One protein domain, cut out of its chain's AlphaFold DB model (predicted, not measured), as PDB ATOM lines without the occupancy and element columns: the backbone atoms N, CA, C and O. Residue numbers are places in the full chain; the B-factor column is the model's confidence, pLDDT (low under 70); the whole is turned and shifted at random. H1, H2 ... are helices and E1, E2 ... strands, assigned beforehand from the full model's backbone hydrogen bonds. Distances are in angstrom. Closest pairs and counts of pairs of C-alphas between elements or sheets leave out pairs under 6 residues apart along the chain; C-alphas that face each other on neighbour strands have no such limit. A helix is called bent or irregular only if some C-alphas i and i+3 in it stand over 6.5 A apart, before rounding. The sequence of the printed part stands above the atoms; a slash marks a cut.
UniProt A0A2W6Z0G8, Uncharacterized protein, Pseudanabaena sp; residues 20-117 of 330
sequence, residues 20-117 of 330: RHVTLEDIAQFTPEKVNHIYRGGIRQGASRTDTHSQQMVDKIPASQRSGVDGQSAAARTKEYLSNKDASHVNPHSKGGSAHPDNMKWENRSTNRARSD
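What this domain is: This is residues 20 to 117 of the 330 residues of an uncharacterized protein of Pseudanabaena sp (UniProt A0A2W6Z0G8). A two-stranded hairpin, E1 and E2, with the short helix H5 folded back beside E1, makes one end of an elongated body, and four short helices, H1 to H4, make the other end, mostly crossing one another. The long loop of residues 90 to 103 joins the two strands and reaches the far end of the body at Lys 95. The printed part has 98 residues, with five named helices and two named strands in the order H1, H2, H3, H4, E1, E2, H5; the sheet, E1 - E2, is antiparallel and the class is mostly helix. The whole is compact, with a radius of gyration of the C-alphas of 13.1 A, and spans 42 by 25 by 20 A.

Where its parts are: E1 is residues 85 to 89, 12.6 A from first to last C-alpha, and E2 is residues 104 to 108, 12.8 A. H5 is residues 109 to 115, ending at C-alpha 115 at (-39.492, 26.399, -7.987). H4, the longest helix, is residues 71 to 81, 15.3 A, beginning at C-alpha 71 at (-23.192, -3.256, -11.254). H3 is residues 51 to 59, 12.2 A, and H2 is residues 32 to 40, 13.2 A. H2 is irregular, but only just: C-alphas 33 and 36 are 6.8 A apart. H1 is residues 24 to 30, beginning at C-alpha 24 at (-21.082, 5.667, -15.318).

How they stand to each other: E1 and E2 form an antiparallel hairpin at 140 degrees, with N 88 and O 105 at 2.8 A and N 86 and O 107 at 2.9 A, within hydrogen-bond range. The closest C-alphas of E1 and H5 are those of Lys 85 and Arg 109, 4.8 A apart. Those of H2 and E1 are His 37 and Asp 86, 7.8 A apart. H2 touches H3 about perpendicular at 75 degrees, closest at the C-alphas of Tyr 39 and Ser 54, 5.5 A. H1 and H2 form a helical hairpin and touch at a shallow tilt of 28 degrees, opposite ways, closest at the C-alphas of Ala 28 and Val 35, 6.0 A. H1 touches H4 about perpendicular at 87 degrees, closest at the C-alphas of Ile 27 and Ala 75, 5.3 A. H3 and H4 are apart, and so are H4 and H5. Every O i to N i+4 pair is within hydrogen-bond range in H1, H3, H4 and H5; in H2 it is 3 of 5.

The domain as a whole: The two C-alphas farthest apart are those of Val 69 and Lys 95, 42.1 A. The printed part has no cut. The links H3 to H4 and E1 to E2 are long. Mean pLDDT of the printed part is 90.8; residues 64 and 68 are under 70.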
ATOM      1  N   ARG A  20     -20.880  -2.894  -4.233       72.75
ATOM      2  CA  ARG A  20     -20.434  -2.142  -5.406       72.75
ATOM      3  C   ARG A  20     -21.271  -0.881  -5.542       72.75
ATOM      4  O   ARG A  20     -22.498  -0.944  -5.591       72.75
ATOM      5  N   HIS A  21     -20.607   0.265  -5.617       80.12
ATOM      6  CA  HIS A  21     -21.248   1.505  -6.036       80.12
ATOM      7  C   HIS A  21     -21.325   1.570  -7.559       80.12
ATOM      8  O   HIS A  21     -20.395   1.154  -8.246       80.12
ATOM      9  N   VAL A  22     -22.424   2.122  -8.065       89.06
ATOM     10  CA  VAL A  22     -22.651   2.304  -9.496       89.06
ATOM     11  C   VAL A  22     -21.575   3.207 -10.106       89.06
ATOM     12  O   VAL A  22     -21.218   4.245  -9.536       89.06
ATOM     13  N   THR A  23     -21.096   2.838 -11.289       93.19
ATOM     14  CA  THR A  23     -20.255   3.689 -12.140       93.19
ATOM     15  C   THR A  23     -21.053   4.245 -13.323       93.19
ATOM     16  O   THR A  23     -22.172   3.811 -13.608       93.19
ATOM     17  N   LEU A  24     -20.486   5.210 -14.054       94.50
ATOM     18  CA  LEU A  24     -21.082   5.667 -15.318       94.50
ATOM     19  C   LEU A  24     -21.193   4.540 -16.357       94.50
ATOM     20  O   LEU A  24     -22.162   4.516 -17.115       94.50
ATOM     21  N   GLU A  25     -20.243   3.603 -16.363       95.56
ATOM     22  CA  GLU A  25     -20.261   2.417 -17.229       95.56
ATOM     23  C   GLU A  25     -21.425   1.492 -16.868       95.56
ATOM     24  O   GLU A  25     -22.187   1.104 -17.751       95.56
ATOM     25  N   ASP A  26     -21.635   1.231 -15.571       95.06
ATOM     26  CA  ASP A  26     -22.771   0.437 -15.089       95.06
ATOM     27  C   ASP A  26     -24.107   1.079 -15.518       95.06
ATOM     28  O   ASP A  26     -25.011   0.396 -16.006       95.06
ATOM     29  N   ILE A  27     -24.234   2.410 -15.403       96.06
ATOM     30  CA  ILE A  27     -25.437   3.136 -15.847       96.06
ATOM     31  C   ILE A  27     -25.629   3.004 -17.359       96.06
ATOM     32  O   ILE A  27     -26.752   2.751 -17.797       96.06
ATOM     33  N   ALA A  28     -24.570   3.179 -18.151       96.56
ATOM     34  CA  ALA A  28     -24.633   3.092 -19.608       96.56
ATOM     35  C   ALA A  28     -24.991   1.683 -20.093       96.56
ATOM     36  O   ALA A  28     -25.756   1.540 -21.046       96.56
ATOM     37  N   GLN A  29     -24.474   0.657 -19.419       97.56
ATOM     38  CA  GLN A  29     -24.710  -0.737 -19.761       97.56
ATOM     39  C   GLN A  29     -26.111  -1.207 -19.358       97.56
ATOM     40  O   GLN A  29     -26.809  -1.822 -20.162       97.56
ATOM     41  N   PHE A  30     -26.531  -0.935 -18.119       97.38
ATOM     42  CA  PHE A  30     -27.728  -1.557 -17.541       97.38
ATOM     43  C   PHE A  30     -28.958  -0.642 -17.509       97.38
ATOM     44  O   PHE A  30     -30.083  -1.132 -17.413       97.38
ATOM     45  N   THR A  31     -28.772   0.679 -17.582       96.31
ATOM     46  CA  THR A  31     -29.863   1.673 -17.529       96.31
ATOM     47  C   THR A  31     -29.627   2.843 -18.501       96.31
ATOM     48  O   THR A  31     -29.607   4.011 -18.082       96.31
ATOM     49  N   PRO A  32     -29.416   2.570 -19.805       96.38
ATOM     50  CA  PRO A  32     -28.995   3.573 -20.788       96.38
ATOM     51  C   PRO A  32     -29.940   4.784 -20.879       96.38
ATOM     52  O   PRO A  32     -29.506   5.907 -21.143       96.38
ATOM     53  N   GLU A  33     -31.227   4.612 -20.579       95.31
ATOM     54  CA  GLU A  33     -32.217   5.690 -20.547       95.31
ATOM     55  C   GLU A  33     -31.931   6.767 -19.483       95.31
ATOM     56  O   GLU A  33     -32.454   7.882 -19.570       95.31
ATOM     57  N   LYS A  34     -31.098   6.469 -18.476       95.81
ATOM     58  CA  LYS A  34     -30.687   7.423 -17.434       95.81
ATOM     59  C   LYS A  34     -29.384   8.151 -17.743       95.81
ATOM     60  O   LYS A  34     -29.122   9.164 -17.096       95.81
ATOM     61  N   VAL A  35     -28.634   7.754 -18.774       95.50
ATOM     62  CA  VAL A  35     -27.389   8.431 -19.183       95.50
ATOM     63  C   VAL A  35     -27.648   9.914 -19.447       95.50
ATOM     64  O   VAL A  35     -27.045  10.779 -18.816       95.50
ATOM     65  N   ASN A  36     -28.636  10.241 -20.283       92.94
ATOM     66  CA  ASN A  36     -28.976  11.641 -20.564       92.94
ATOM     67  C   ASN A  36     -29.414  12.413 -19.312       92.94
ATOM     68  O   ASN A  36     -29.182  13.617 -19.219       92.94
ATOM     69  N   HIS A  37     -30.013  11.741 -18.328       93.38
ATOM     70  CA  HIS A  37     -30.407  12.389 -17.086       93.38
ATOM     71  C   HIS A  37     -29.183  12.838 -16.272       93.38
ATOM     72  O   HIS A  37     -29.175  13.953 -15.755       93.38
ATOM     73  N   ILE A  38     -28.122  12.027 -16.237       95.50
ATOM     74  CA  ILE A  38     -26.849  12.370 -15.587       95.50
ATOM     75  C   ILE A  38     -26.096  13.449 -16.379       95.50
ATOM     76  O   ILE A  38     -25.734  14.493 -15.830       95.50
ATOM     77  N   TYR A  39     -25.914  13.248 -17.685       95.31
ATOM     78  CA  TYR A  39     -25.084  14.127 -18.515       95.31
ATOM     79  C   TYR A  39     -25.738  15.476 -18.829       95.31
ATOM     80  O   TYR A  39     -25.043  16.479 -18.993       95.31
ATOM     81  N   ARG A  40     -27.071  15.519 -18.918       93.25
ATOM     82  CA  ARG A  40     -27.820  16.687 -19.411       93.25
ATOM     83  C   ARG A  40     -28.945  17.146 -18.494       93.25
ATOM     84  O   ARG A  40     -29.551  18.180 -18.764       93.25
ATOM     85  N   GLY A  41     -29.226  16.436 -17.400       90.75
ATOM     86  CA  GLY A  41     -30.245  16.847 -16.435       90.75
ATOM     87  C   GLY A  41     -29.998  18.271 -15.943       90.75
ATOM     88  O   GLY A  41     -28.895  18.586 -15.482       90.75
ATOM     89  N   GLY A  42     -31.013  19.125 -16.069       87.31
ATOM     90  CA  GLY A  42     -30.940  20.534 -15.685       87.31
ATOM     91  C   GLY A  42     -30.052  21.401 -16.582       87.31
ATOM     92  O   GLY A  42     -29.790  22.536 -16.222       87.31
ATOM     93  N   ILE A  43     -29.576  20.917 -17.734       89.75
ATOM     94  CA  ILE A  43     -28.711  21.679 -18.651       89.75
ATOM     95  C   ILE A  43     -29.493  22.074 -19.909       89.75
ATOM     96  O   ILE A  43     -30.368  21.344 -20.373       89.75
ATOM     97  N   ARG A  44     -29.179  23.250 -20.474       82.38
ATOM     98  CA  ARG A  44     -29.748  23.719 -21.748       82.38
ATOM     99  C   ARG A  44     -29.458  22.750 -22.899       82.38
ATOM    100  O   ARG A  44     -28.428  22.077 -22.917       82.38
ATOM    101  N   GLN A  45     -30.336  22.747 -23.900       80.69
ATOM    102  CA  GLN A  45     -30.112  21.968 -25.116       80.69
ATOM    103  C   GLN A  45     -28.776  22.342 -25.777       80.69
ATOM    104  O   GLN A  45     -28.374  23.505 -25.787       80.69
ATOM    105  N   GLY A  46     -28.070  21.333 -26.290       80.12
ATOM    106  CA  GLY A  46     -26.765  21.492 -26.940       80.12
ATOM    107  C   GLY A  46     -25.550  21.492 -26.003       80.12
ATOM    108  O   GLY A  46     -24.433  21.381 -26.495       80.12
ATOM    109  N   ALA A  47     -25.731  21.549 -24.678       85.00
ATOM    110  CA  ALA A  47     -24.641  21.406 -23.707       85.00
ATOM    111  C   ALA A  47     -24.672  20.035 -23.001       85.00
ATOM    112  O   ALA A  47     -25.690  19.339 -22.990       85.00
ATOM    113  N   SER A  48     -23.533  19.624 -22.437       90.88
ATOM    114  CA  SER A  48     -23.377  18.368 -21.696       90.88
ATOM    115  C   SER A  48     -22.315  18.513 -20.611       90.88
ATOM    116  O   SER A  48     -21.389  19.313 -20.749       90.88
ATOM    117  N   ARG A  49     -22.441  17.723 -19.543       93.31
ATOM    118  CA  ARG A  49     -21.362  17.501 -18.573       93.31
ATOM    119  C   ARG A  49     -20.230  16.691 -19.205       93.31
ATOM    120  O   ARG A  49     -20.464  15.929 -20.143       93.31
ATOM    121  N   THR A  50     -19.025  16.872 -18.669       94.75
ATOM    122  CA  THR A  50     -17.897  15.951 -18.851       94.75
ATOM    123  C   THR A  50     -18.117  14.701 -18.002       94.75
ATOM    124  O   THR A  50     -18.902  14.741 -17.055       94.75
ATOM    125  N   ASP A  51     -17.386  13.625 -18.272       92.56
ATOM    126  CA  ASP A  51     -17.473  12.385 -17.489       92.56
ATOM    127  C   ASP A  51     -17.170  12.632 -16.007       92.56
ATOM    128  O   ASP A  51     -17.906  12.171 -15.140       92.56
ATOM    129  N   THR A  52     -16.172  13.467 -15.696       94.50
ATOM    130  CA  THR A  52     -15.860  13.864 -14.314       94.50
ATOM    131  C   THR A  52     -17.046  14.548 -13.634       94.50
ATOM    132  O   THR A  52     -17.416  14.189 -12.518       94.50
ATOM    133  N   HIS A  53     -17.694  15.505 -14.307       96.06
ATOM    134  CA  HIS A  53     -18.867  16.179 -13.752       96.06
ATOM    135  C   HIS A  53     -20.079  15.244 -13.653       96.06
ATOM    136  O   HIS A  53     -20.874  15.349 -12.721       96.06
ATOM    137  N   SER A  54     -20.238  14.327 -14.604       95.81
ATOM    138  CA  SER A  54     -21.275  13.297 -14.579       95.81
ATOM    139  C   SER A  54     -21.073  12.334 -13.409       95.81
ATOM    140  O   SER A  54     -22.038  12.028 -12.711       95.81
ATOM    141  N   GLN A  55     -19.834  11.931 -13.121       93.44
ATOM    142  CA  GLN A  55     -19.516  11.098 -11.964       93.44
ATOM    143  C   GLN A  55     -19.805  11.841 -10.655       93.44
ATOM    144  O   GLN A  55     -20.466  11.292  -9.782       93.44
ATOM    145  N   GLN A  56     -19.465  13.130 -10.554       94.06
ATOM    146  CA  GLN A  56     -19.843  13.949  -9.394       94.06
ATOM    147  C   GLN A  56     -21.366  14.039  -9.200       94.06
ATOM    148  O   GLN A  56     -21.852  14.114  -8.070       94.06
ATOM    149  N   MET A  57     -22.147  14.024 -10.285       95.62
ATOM    150  CA  MET A  57     -23.604  13.928 -10.186       95.62
ATOM    151  C   MET A  57     -24.058  12.550  -9.694       95.62
ATOM    152  O   MET A  57     -25.005  12.484  -8.912       95.62
ATOM    153  N   VAL A  58     -23.398  11.463 -10.099       94.19
ATOM    154  CA  VAL A  58     -23.646  10.117  -9.551       94.19
ATOM    155  C   VAL A  58     -23.307  10.063  -8.060       94.19
ATOM    156  O   VAL A  58     -24.092   9.535  -7.281       94.19
ATOM    157  N   ASP A  59     -22.209  10.679  -7.630       88.38
ATOM    158  CA  ASP A  59     -21.772  10.663  -6.228       88.38
ATOM    159  C   ASP A  59     -22.707  11.452  -5.298       88.38
ATOM    160  O   ASP A  59     -22.771  11.179  -4.099       88.38
ATOM    161  N   LYS A  60     -23.489  12.388  -5.854       90.06
ATOM    162  CA  LYS A  60     -24.576  13.094  -5.152       90.06
ATOM    163  C   LYS A  60     -25.831  12.241  -4.958       90.06
ATOM    164  O   LYS A  60     -26.735  12.661  -4.237       90.06
ATOM    165  N   ILE A  61     -25.937  11.086  -5.614       88.50
ATOM    166  CA  ILE A  61     -26.995  10.115  -5.330       88.50
ATOM    167  C   ILE A  61     -26.636   9.437  -4.004       88.50
ATOM    168  O   ILE A  61     -25.485   9.015  -3.840       88.50
ATOM    169  N   PRO A  62     -27.589   9.315  -3.061       81.69
ATOM    170  CA  PRO A  62     -27.366   8.583  -1.825       81.69
ATOM    171  C   PRO A  62     -26.693   7.230  -2.111       81.69
ATOM    172  O   PRO A  62     -27.192   6.453  -2.920       81.69
ATOM    173  N   ALA A  63     -25.547   6.968  -1.474       76.44
ATOM    174  CA  ALA A  63     -24.805   5.711  -1.496       76.44
ATOM    175  C   ALA A  63     -25.727   4.481  -1.497       76.44
ATOM    176  O   ALA A  63     -25.614   3.648  -2.388       76.44
ATOM    177  N   SER A  64     -26.704   4.411  -0.590       69.94
ATOM    178  CA  SER A  64     -27.640   3.277  -0.505       69.94
ATOM    179  C   SER A  64     -28.523   3.078  -1.746       69.94
ATOM    180  O   SER A  64     -28.947   1.961  -2.045       69.94
ATOM    181  N   GLN A  65     -28.780   4.164  -2.473       81.06
ATOM    182  CA  GLN A  65     -29.588   4.224  -3.689       81.06
ATOM    183  C   GLN A  65     -28.748   3.990  -4.951       81.06
ATOM    184  O   GLN A  65     -29.295   3.861  -6.042       81.06
ATOM    185  N   ARG A  66     -27.420   3.913  -4.803       85.88
ATOM    186  CA  ARG A  66     -26.466   3.618  -5.878       85.88
ATOM    187  C   ARG A  66     -25.550   2.433  -5.575       85.88
ATOM    188  O   ARG A  66     -24.545   2.257  -6.254       85.88
ATOM    189  N   SER A  67     -25.865   1.651  -4.548       77.94
ATOM    190  CA  SER A  67     -25.118   0.460  -4.144       77.94
ATOM    191  C   SER A  67     -25.879  -0.806  -4.504       77.94
ATOM    192  O   SER A  67     -27.097  -0.858  -4.341       77.94
ATOM    193  N   GLY A  68     -25.162  -1.844  -4.917       69.50
ATOM    194  CA  GLY A  68     -25.692  -3.169  -5.233       69.50
ATOM    195  C   GLY A  68     -24.693  -4.273  -4.899       69.50
ATOM    196  O   GLY A  68     -23.551  -3.993  -4.537       69.50
ATOM    197  N   VAL A  69     -25.137  -5.524  -5.019       70.81
ATOM    198  CA  VAL A  69     -24.243  -6.697  -4.955       70.81
ATOM    199  C   VAL A  69     -23.387  -6.822  -6.225       70.81
ATOM    200  O   VAL A  69     -22.354  -7.479  -6.230       70.81
ATOM    201  N   ASP A  70     -23.808  -6.148  -7.297       79.31
ATOM    202  CA  ASP A  70     -23.140  -6.044  -8.590       79.31
ATOM    203  C   ASP A  70     -23.503  -4.712  -9.286       79.31
ATOM    204  O   ASP A  70     -24.268  -3.896  -8.761       79.31
ATOM    205  N   GLY A  71     -22.941  -4.477 -10.478       82.50
ATOM    206  CA  GLY A  71     -23.192  -3.256 -11.254       82.50
ATOM    207  C   GLY A  71     -24.636  -3.141 -11.755       82.50
ATOM    208  O   GLY A  71     -25.195  -2.045 -11.780       82.50
ATOM    209  N   GLN A  72     -25.281  -4.267 -12.082       90.50
ATOM    210  CA  GLN A  72     -26.652  -4.298 -12.595       90.50
ATOM    211  C   GLN A  72     -27.667  -3.883 -11.525       90.50
ATOM    212  O   GLN A  72     -28.513  -3.018 -11.763       90.50
ATOM    213  N   SER A  73     -27.572  -4.464 -10.329       82.69
ATOM    214  CA  SER A  73     -28.417  -4.121  -9.184       82.69
ATOM    215  C   SER A  73     -28.175  -2.684  -8.710       82.69
ATOM    216  O   SER A  73     -29.138  -1.965  -8.428       82.69
ATOM    217  N   ALA A  74     -26.920  -2.221  -8.693       85.25
ATOM    218  CA  ALA A  74     -26.578  -0.833  -8.378       85.25
ATOM    219  C   ALA A  74     -27.186   0.158  -9.393       85.25
ATOM    220  O   ALA A  74     -27.764   1.181  -9.005       85.25
ATOM    221  N   ALA A  75     -27.121  -0.161 -10.689       93.56
ATOM    222  CA  ALA A  75     -27.704   0.647 -11.758       93.56
ATOM    223  C   ALA A  75     -29.239   0.668 -11.704       93.56
ATOM    224  O   ALA A  75     -29.841   1.740 -11.796       93.56
ATOM    225  N   ALA A  76     -29.888  -0.478 -11.471       92.56
ATOM    226  CA  ALA A  76     -31.343  -0.565 -11.339       92.56
ATOM    227  C   ALA A  76     -31.881   0.325 -10.201       92.56
ATOM    228  O   ALA A  76     -32.842   1.072 -10.399       92.56
ATOM    229  N   ARG A  77     -31.212   0.319  -9.042       85.19
ATOM    230  CA  ARG A  77     -31.548   1.179  -7.890       85.19
ATOM    231  C   ARG A  77     -31.327   2.655  -8.199       85.19
ATOM    232  O   ARG A  77     -32.192   3.491  -7.946       85.19
ATOM    233  N   THR A  78     -30.214   2.964  -8.858       93.06
ATOM    234  CA  THR A  78     -29.917   4.323  -9.323       93.06
ATOM    235  C   THR A  78     -31.016   4.829 -10.260       93.06
ATOM    236  O   THR A  78     -31.477   5.967 -10.143       93.06
ATOM    237  N   LYS A  79     -31.506   3.977 -11.167       96.25
ATOM    238  CA  LYS A  79     -32.627   4.288 -12.061       96.25
ATOM    239  C   LYS A  79     -33.923   4.553 -11.304       96.25
ATOM    240  O   LYS A  79     -34.628   5.499 -11.671       96.25
ATOM    241  N   GLU A  80     -34.235   3.744 -10.297       93.38
ATOM    242  CA  GLU A  80     -35.411   3.924  -9.447       93.38
ATOM    243  C   GLU A  80     -35.349   5.259  -8.704       93.38
ATOM    244  O   GLU A  80     -36.274   6.068  -8.824       93.38
ATOM    245  N   TYR A  81     -34.222   5.558  -8.052       91.25
ATOM    246  CA  TYR A  81     -33.997   6.847  -7.402       91.25
ATOM    247  C   TYR A  81     -34.183   8.008  -8.382       91.25
ATOM    248  O   TYR A  81     -34.913   8.953  -8.102       91.25
ATOM    249  N   LEU A  82     -33.600   7.923  -9.580       95.56
ATOM    250  CA  LEU A  82     -33.700   8.952 -10.619       95.56
ATOM    251  C   LEU A  82     -35.043   8.966 -11.374       95.56
ATOM    252  O   LEU A  82     -35.200   9.718 -12.342       95.56
ATOM    253  N   SER A  83     -36.016   8.120 -11.028       95.12
ATOM    254  CA  SER A  83     -37.309   8.049 -11.729       95.12
ATOM    255  C   SER A  83     -38.154   9.308 -11.519       95.12
ATOM    256  O   SER A  83     -38.771   9.807 -12.467       95.12
ATOM    257  N   ASN A  84     -38.101   9.874 -10.313       93.50
ATOM    258  CA  ASN A  84     -38.881  11.033  -9.880       93.50
ATOM    259  C   ASN A  84     -38.018  12.253  -9.518       93.50
ATOM    260  O   ASN A  84     -38.533  13.226  -8.960       93.50
ATOM    261  N   LYS A  85     -36.720  12.201  -9.826       93.94
ATOM    262  CA  LYS A  85     -35.780  13.295  -9.581       93.94
ATOM    263  C   LYS A  85     -35.545  14.102 -10.843       93.94
ATOM    264  O   LYS A  85     -35.696  13.570 -11.939       93.94
ATOM    265  N   ASP A  86     -35.159  15.353 -10.645       95.12
ATOM    266  CA  ASP A  86     -34.529  16.201 -11.648       95.12
ATOM    267  C   ASP A  86     -33.237  16.778 -11.030       95.12
ATOM    268  O   ASP A  86     -33.152  16.983  -9.812       95.12
ATOM    269  N   ALA A  87     -32.226  17.056 -11.857       95.06
ATOM    270  CA  ALA A  87     -31.062  17.821 -11.415       95.06
ATOM    271  C   ALA A  87     -31.462  19.296 -11.336       95.06
ATOM    272  O   ALA A  87     -31.783  19.914 -12.356       95.06
ATOM    273  N   SER A  88     -31.447  19.852 -10.132       94.69
ATOM    274  CA  SER A  88     -31.874  21.218  -9.877       94.69
ATOM    275  C   SER A  88     -30.706  22.137  -9.570       94.69
ATOM    276  O   SER A  88     -29.779  21.746  -8.862       94.69
ATOM    277  N   HIS A  89     -30.791  23.375 -10.053       95.31
ATOM    278  CA  HIS A  89     -29.828  24.411  -9.727       95.31
ATOM    279  C   HIS A  89     -30.062  24.976  -8.321       95.31
ATOM    280  O   HIS A  89     -31.201  25.253  -7.922       95.31
ATOM    281  N   VAL A  90     -28.965  25.223  -7.605       95.81
ATOM    282  CA  VAL A  90     -28.956  26.050  -6.395       95.81
ATOM    283  C   VAL A  90     -29.127  27.514  -6.792       95.81
ATOM    284  O   VAL A  90     -30.106  28.144  -6.406       95.81
ATOM    285  N   ASN A  91     -28.245  28.035  -7.645       95.88
ATOM    286  CA  ASN A  91     -28.447  29.301  -8.339       95.88
ATOM    287  C   ASN A  91     -28.751  29.029  -9.824       95.88
ATOM    288  O   ASN A  91     -27.908  28.457 -10.514       95.88
ATOM    289  N   PRO A  92     -29.932  29.371 -10.355       93.44
ATOM    290  CA  PRO A  92     -30.261  29.099 -11.748       93.44
ATOM    291  C   PRO A  92     -29.458  29.978 -12.709       93.44
ATOM    292  O   PRO A  92     -29.010  31.077 -12.379       93.44
ATOM    293  N   HIS A  93     -29.310  29.515 -13.949       90.00
ATOM    294  CA  HIS A  93     -28.542  30.230 -14.972       90.00
ATOM    295  C   HIS A  93     -29.123  31.617 -15.304       90.00
ATOM    296  O   HIS A  93     -28.372  32.543 -15.607       90.00
ATOM    297  N   SER A  94     -30.445  31.806 -15.203       90.31
ATOM    298  CA  SER A  94     -31.094  33.122 -15.355       90.31
ATOM    299  C   SER A  94     -30.639  34.145 -14.303       90.31
ATOM    300  O   SER A  94     -30.856  35.342 -14.471       90.31
ATOM    301  N   LYS A  95     -29.996  33.679 -13.226       93.00
ATOM    302  CA  LYS A  95     -29.426  34.468 -12.128       93.00
ATOM    303  C   LYS A  95     -27.897  34.330 -12.050       93.00
ATOM    304  O   LYS A  95     -27.305  34.550 -10.997       93.00
ATOM    305  N   GLY A  96     -27.254  33.951 -13.158       91.44
ATOM    306  CA  GLY A  96     -25.793  33.853 -13.268       91.44
ATOM    307  C   GLY A  96     -25.180  32.564 -12.713       91.44
ATOM    308  O   GLY A  96     -23.962  32.480 -12.590       91.44
ATOM    309  N   GLY A  97     -25.988  31.559 -12.364       92.06
ATOM    310  CA  GLY A  97     -25.475  30.251 -11.956       92.06
ATOM    311  C   GLY A  97     -24.943  29.403 -13.115       92.06
ATOM    312  O   GLY A  97     -25.176  29.695 -14.289       92.06
ATOM    313  N   SER A  98     -24.237  28.320 -12.784       91.44
ATOM    314  CA  SER A  98     -23.592  27.425 -13.753       91.44
ATOM    315  C   SER A  98     -24.173  26.007 -13.721       91.44
ATOM    316  O   SER A  98     -24.827  25.609 -12.762       91.44
ATOM    317  N   ALA A  99     -23.888  25.211 -14.753       90.75
ATOM    318  CA  ALA A  99     -24.239  23.787 -14.797       90.75
ATOM    319  C   ALA A  99     -23.254  22.882 -14.020       90.75
ATOM    320  O   ALA A  99     -23.343  21.652 -14.113       90.75
ATOM    321  N   HIS A 100     -22.294  23.478 -13.298       94.69
ATOM    322  CA  HIS A 100     -21.287  22.751 -12.529       94.69
ATOM    323  C   HIS A 100     -21.957  21.924 -11.419       94.69
ATOM    324  O   HIS A 100     -22.886  22.435 -10.788       94.69
ATOM    325  N   PRO A 101     -21.509  20.687 -11.137       94.50
ATOM    326  CA  PRO A 101     -22.132  19.836 -10.120       94.50
ATOM    327  C   PRO A 101     -22.275  20.486  -8.740       94.50
ATOM    328  O   PRO A 101     -23.264  20.235  -8.057       94.50
ATOM    329  N   ASP A 102     -21.365  21.369  -8.330       94.81
ATOM    330  CA  ASP A 102     -21.461  22.089  -7.044       94.81
ATOM    331  C   ASP A 102     -22.684  23.004  -6.940       94.81
ATOM    332  O   ASP A 102     -23.226  23.206  -5.856       94.81
ATOM    333  N   ASN A 103     -23.169  23.500  -8.076       95.81
ATOM    334  CA  ASN A 103     -24.386  24.295  -8.164       95.81
ATOM    335  C   ASN A 103     -25.632  23.428  -8.428       95.81
ATOM    336  O   ASN A 103     -26.701  23.965  -8.704       95.81
ATOM    337  N   MET A 104     -25.510  22.098  -8.363       94.62
ATOM    338  CA  MET A 104     -26.582  21.154  -8.673       94.62
ATOM    339  C   MET A 104     -26.867  20.204  -7.503       94.62
ATOM    340  O   MET A 104     -25.958  19.713  -6.821       94.62
ATOM    341  N   LYS A 105     -28.150  19.891  -7.305       94.50
ATOM    342  CA  LYS A 105     -28.635  18.866  -6.368       94.50
ATOM    343  C   LYS A 105     -29.715  18.004  -7.025       94.50
ATOM    344  O   LYS A 105     -30.463  18.489  -7.872       94.50
ATOM    345  N   TRP A 106     -29.818  16.739  -6.620       94.94
ATOM    346  CA  TRP A 106     -30.949  15.890  -6.996       94.94
ATOM    347  C   TRP A 106     -32.155  16.226  -6.130       94.94
ATOM    348  O   TRP A 106     -32.149  16.015  -4.919       94.94
ATOM    349  N   GLU A 107     -33.213  16.729  -6.751       92.50
ATOM    350  CA  GLU A 107     -34.441  17.115  -6.064       92.50
ATOM    351  C   GLU A 107     -35.634  16.371  -6.660       92.50
ATOM    352  O   GLU A 107     -35.578  15.881  -7.787       92.50
ATOM    353  N   ASN A 108     -36.736  16.268  -5.912       92.00
ATOM    354  CA  ASN A 108     -38.000  15.839  -6.493       92.00
ATOM    355  C   ASN A 108     -38.385  16.729  -7.689       92.00
ATOM    356  O   ASN A 108     -38.394  17.957  -7.599       92.00
ATOM    357  N   ARG A 109     -38.752  16.084  -8.795       93.06
ATOM    358  CA  ARG A 109     -39.161  16.721 -10.046       93.06
ATOM    359  C   ARG A 109     -40.265  17.761  -9.865       93.06
ATOM    360  O   ARG A 109     -40.191  18.820 -10.479       93.06
ATOM    361  N   SER A 110     -41.300  17.476  -9.071       90.62
ATOM    362  CA  SER A 110     -42.415  18.415  -8.907       90.62
ATOM    363  C   SER A 110     -41.976  19.671  -8.160       90.62
ATOM    364  O   SER A 110     -42.290  20.770  -8.611       90.62
ATOM    365  N   THR A 111     -41.184  19.525  -7.094       90.88
ATOM    366  CA  THR A 111     -40.624  20.654  -6.339       90.88
ATOM    367  C   THR A 111     -39.691  21.496  -7.203       90.88
ATOM    368  O   THR A 111     -39.866  22.710  -7.276       90.88
ATOM    369  N   ASN A 112     -38.776  20.857  -7.939       94.06
ATOM    370  CA  ASN A 112     -37.869  21.544  -8.858       94.06
ATOM    371  C   ASN A 112     -38.640  22.370  -9.904       94.06
ATOM    372  O   ASN A 112     -38.378  23.556 -10.099       94.06
ATOM    373  N   ARG A 113     -39.643  21.763 -10.550       92.44
ATOM    374  CA  ARG A 113     -40.458  22.435 -11.574       92.44
ATOM    375  C   ARG A 113     -41.319  23.555 -10.999       92.44
ATOM    376  O   ARG A 113     -41.469  24.581 -11.649       92.44
ATOM    377  N   ALA A 114     -41.855  23.376  -9.792       93.00
ATOM    378  CA  ALA A 114     -42.612  24.412  -9.095       93.00
ATOM    379  C   ALA A 114     -41.726  25.606  -8.703       93.00
ATOM    380  O   ALA A 114     -42.163  26.753  -8.800       93.00
ATOM    381  N   ARG A 115     -40.473  25.351  -8.299       93.69
ATOM    382  CA  ARG A 115     -39.492  26.399  -7.987       93.69
ATOM    383  C   ARG A 115     -39.042  27.168  -9.233       93.69
ATOM    384  O   ARG A 115     -38.809  28.372  -9.138       93.69
ATOM    385  N   SER A 116     -39.011  26.509 -10.393       91.38
ATOM    386  CA  SER A 116     -38.707  27.120 -11.693       91.38
ATOM    387  C   SER A 116     -37.333  27.815 -11.693       91.38
ATOM    388  O   SER A 116     -36.322  27.189 -11.379       91.38
ATOM    389  N   ASP A 117     -37.271  29.100 -12.040       90.69
ATOM    390  CA  ASP A 117     -36.056  29.904 -12.172       90.69
ATOM    391  C   ASP A 117     -35.671  30.661 -10.889       90.69
ATOM    392  O   ASP A 117     -34.826  31.563 -10.919       90.69
TER     393      ASP A 117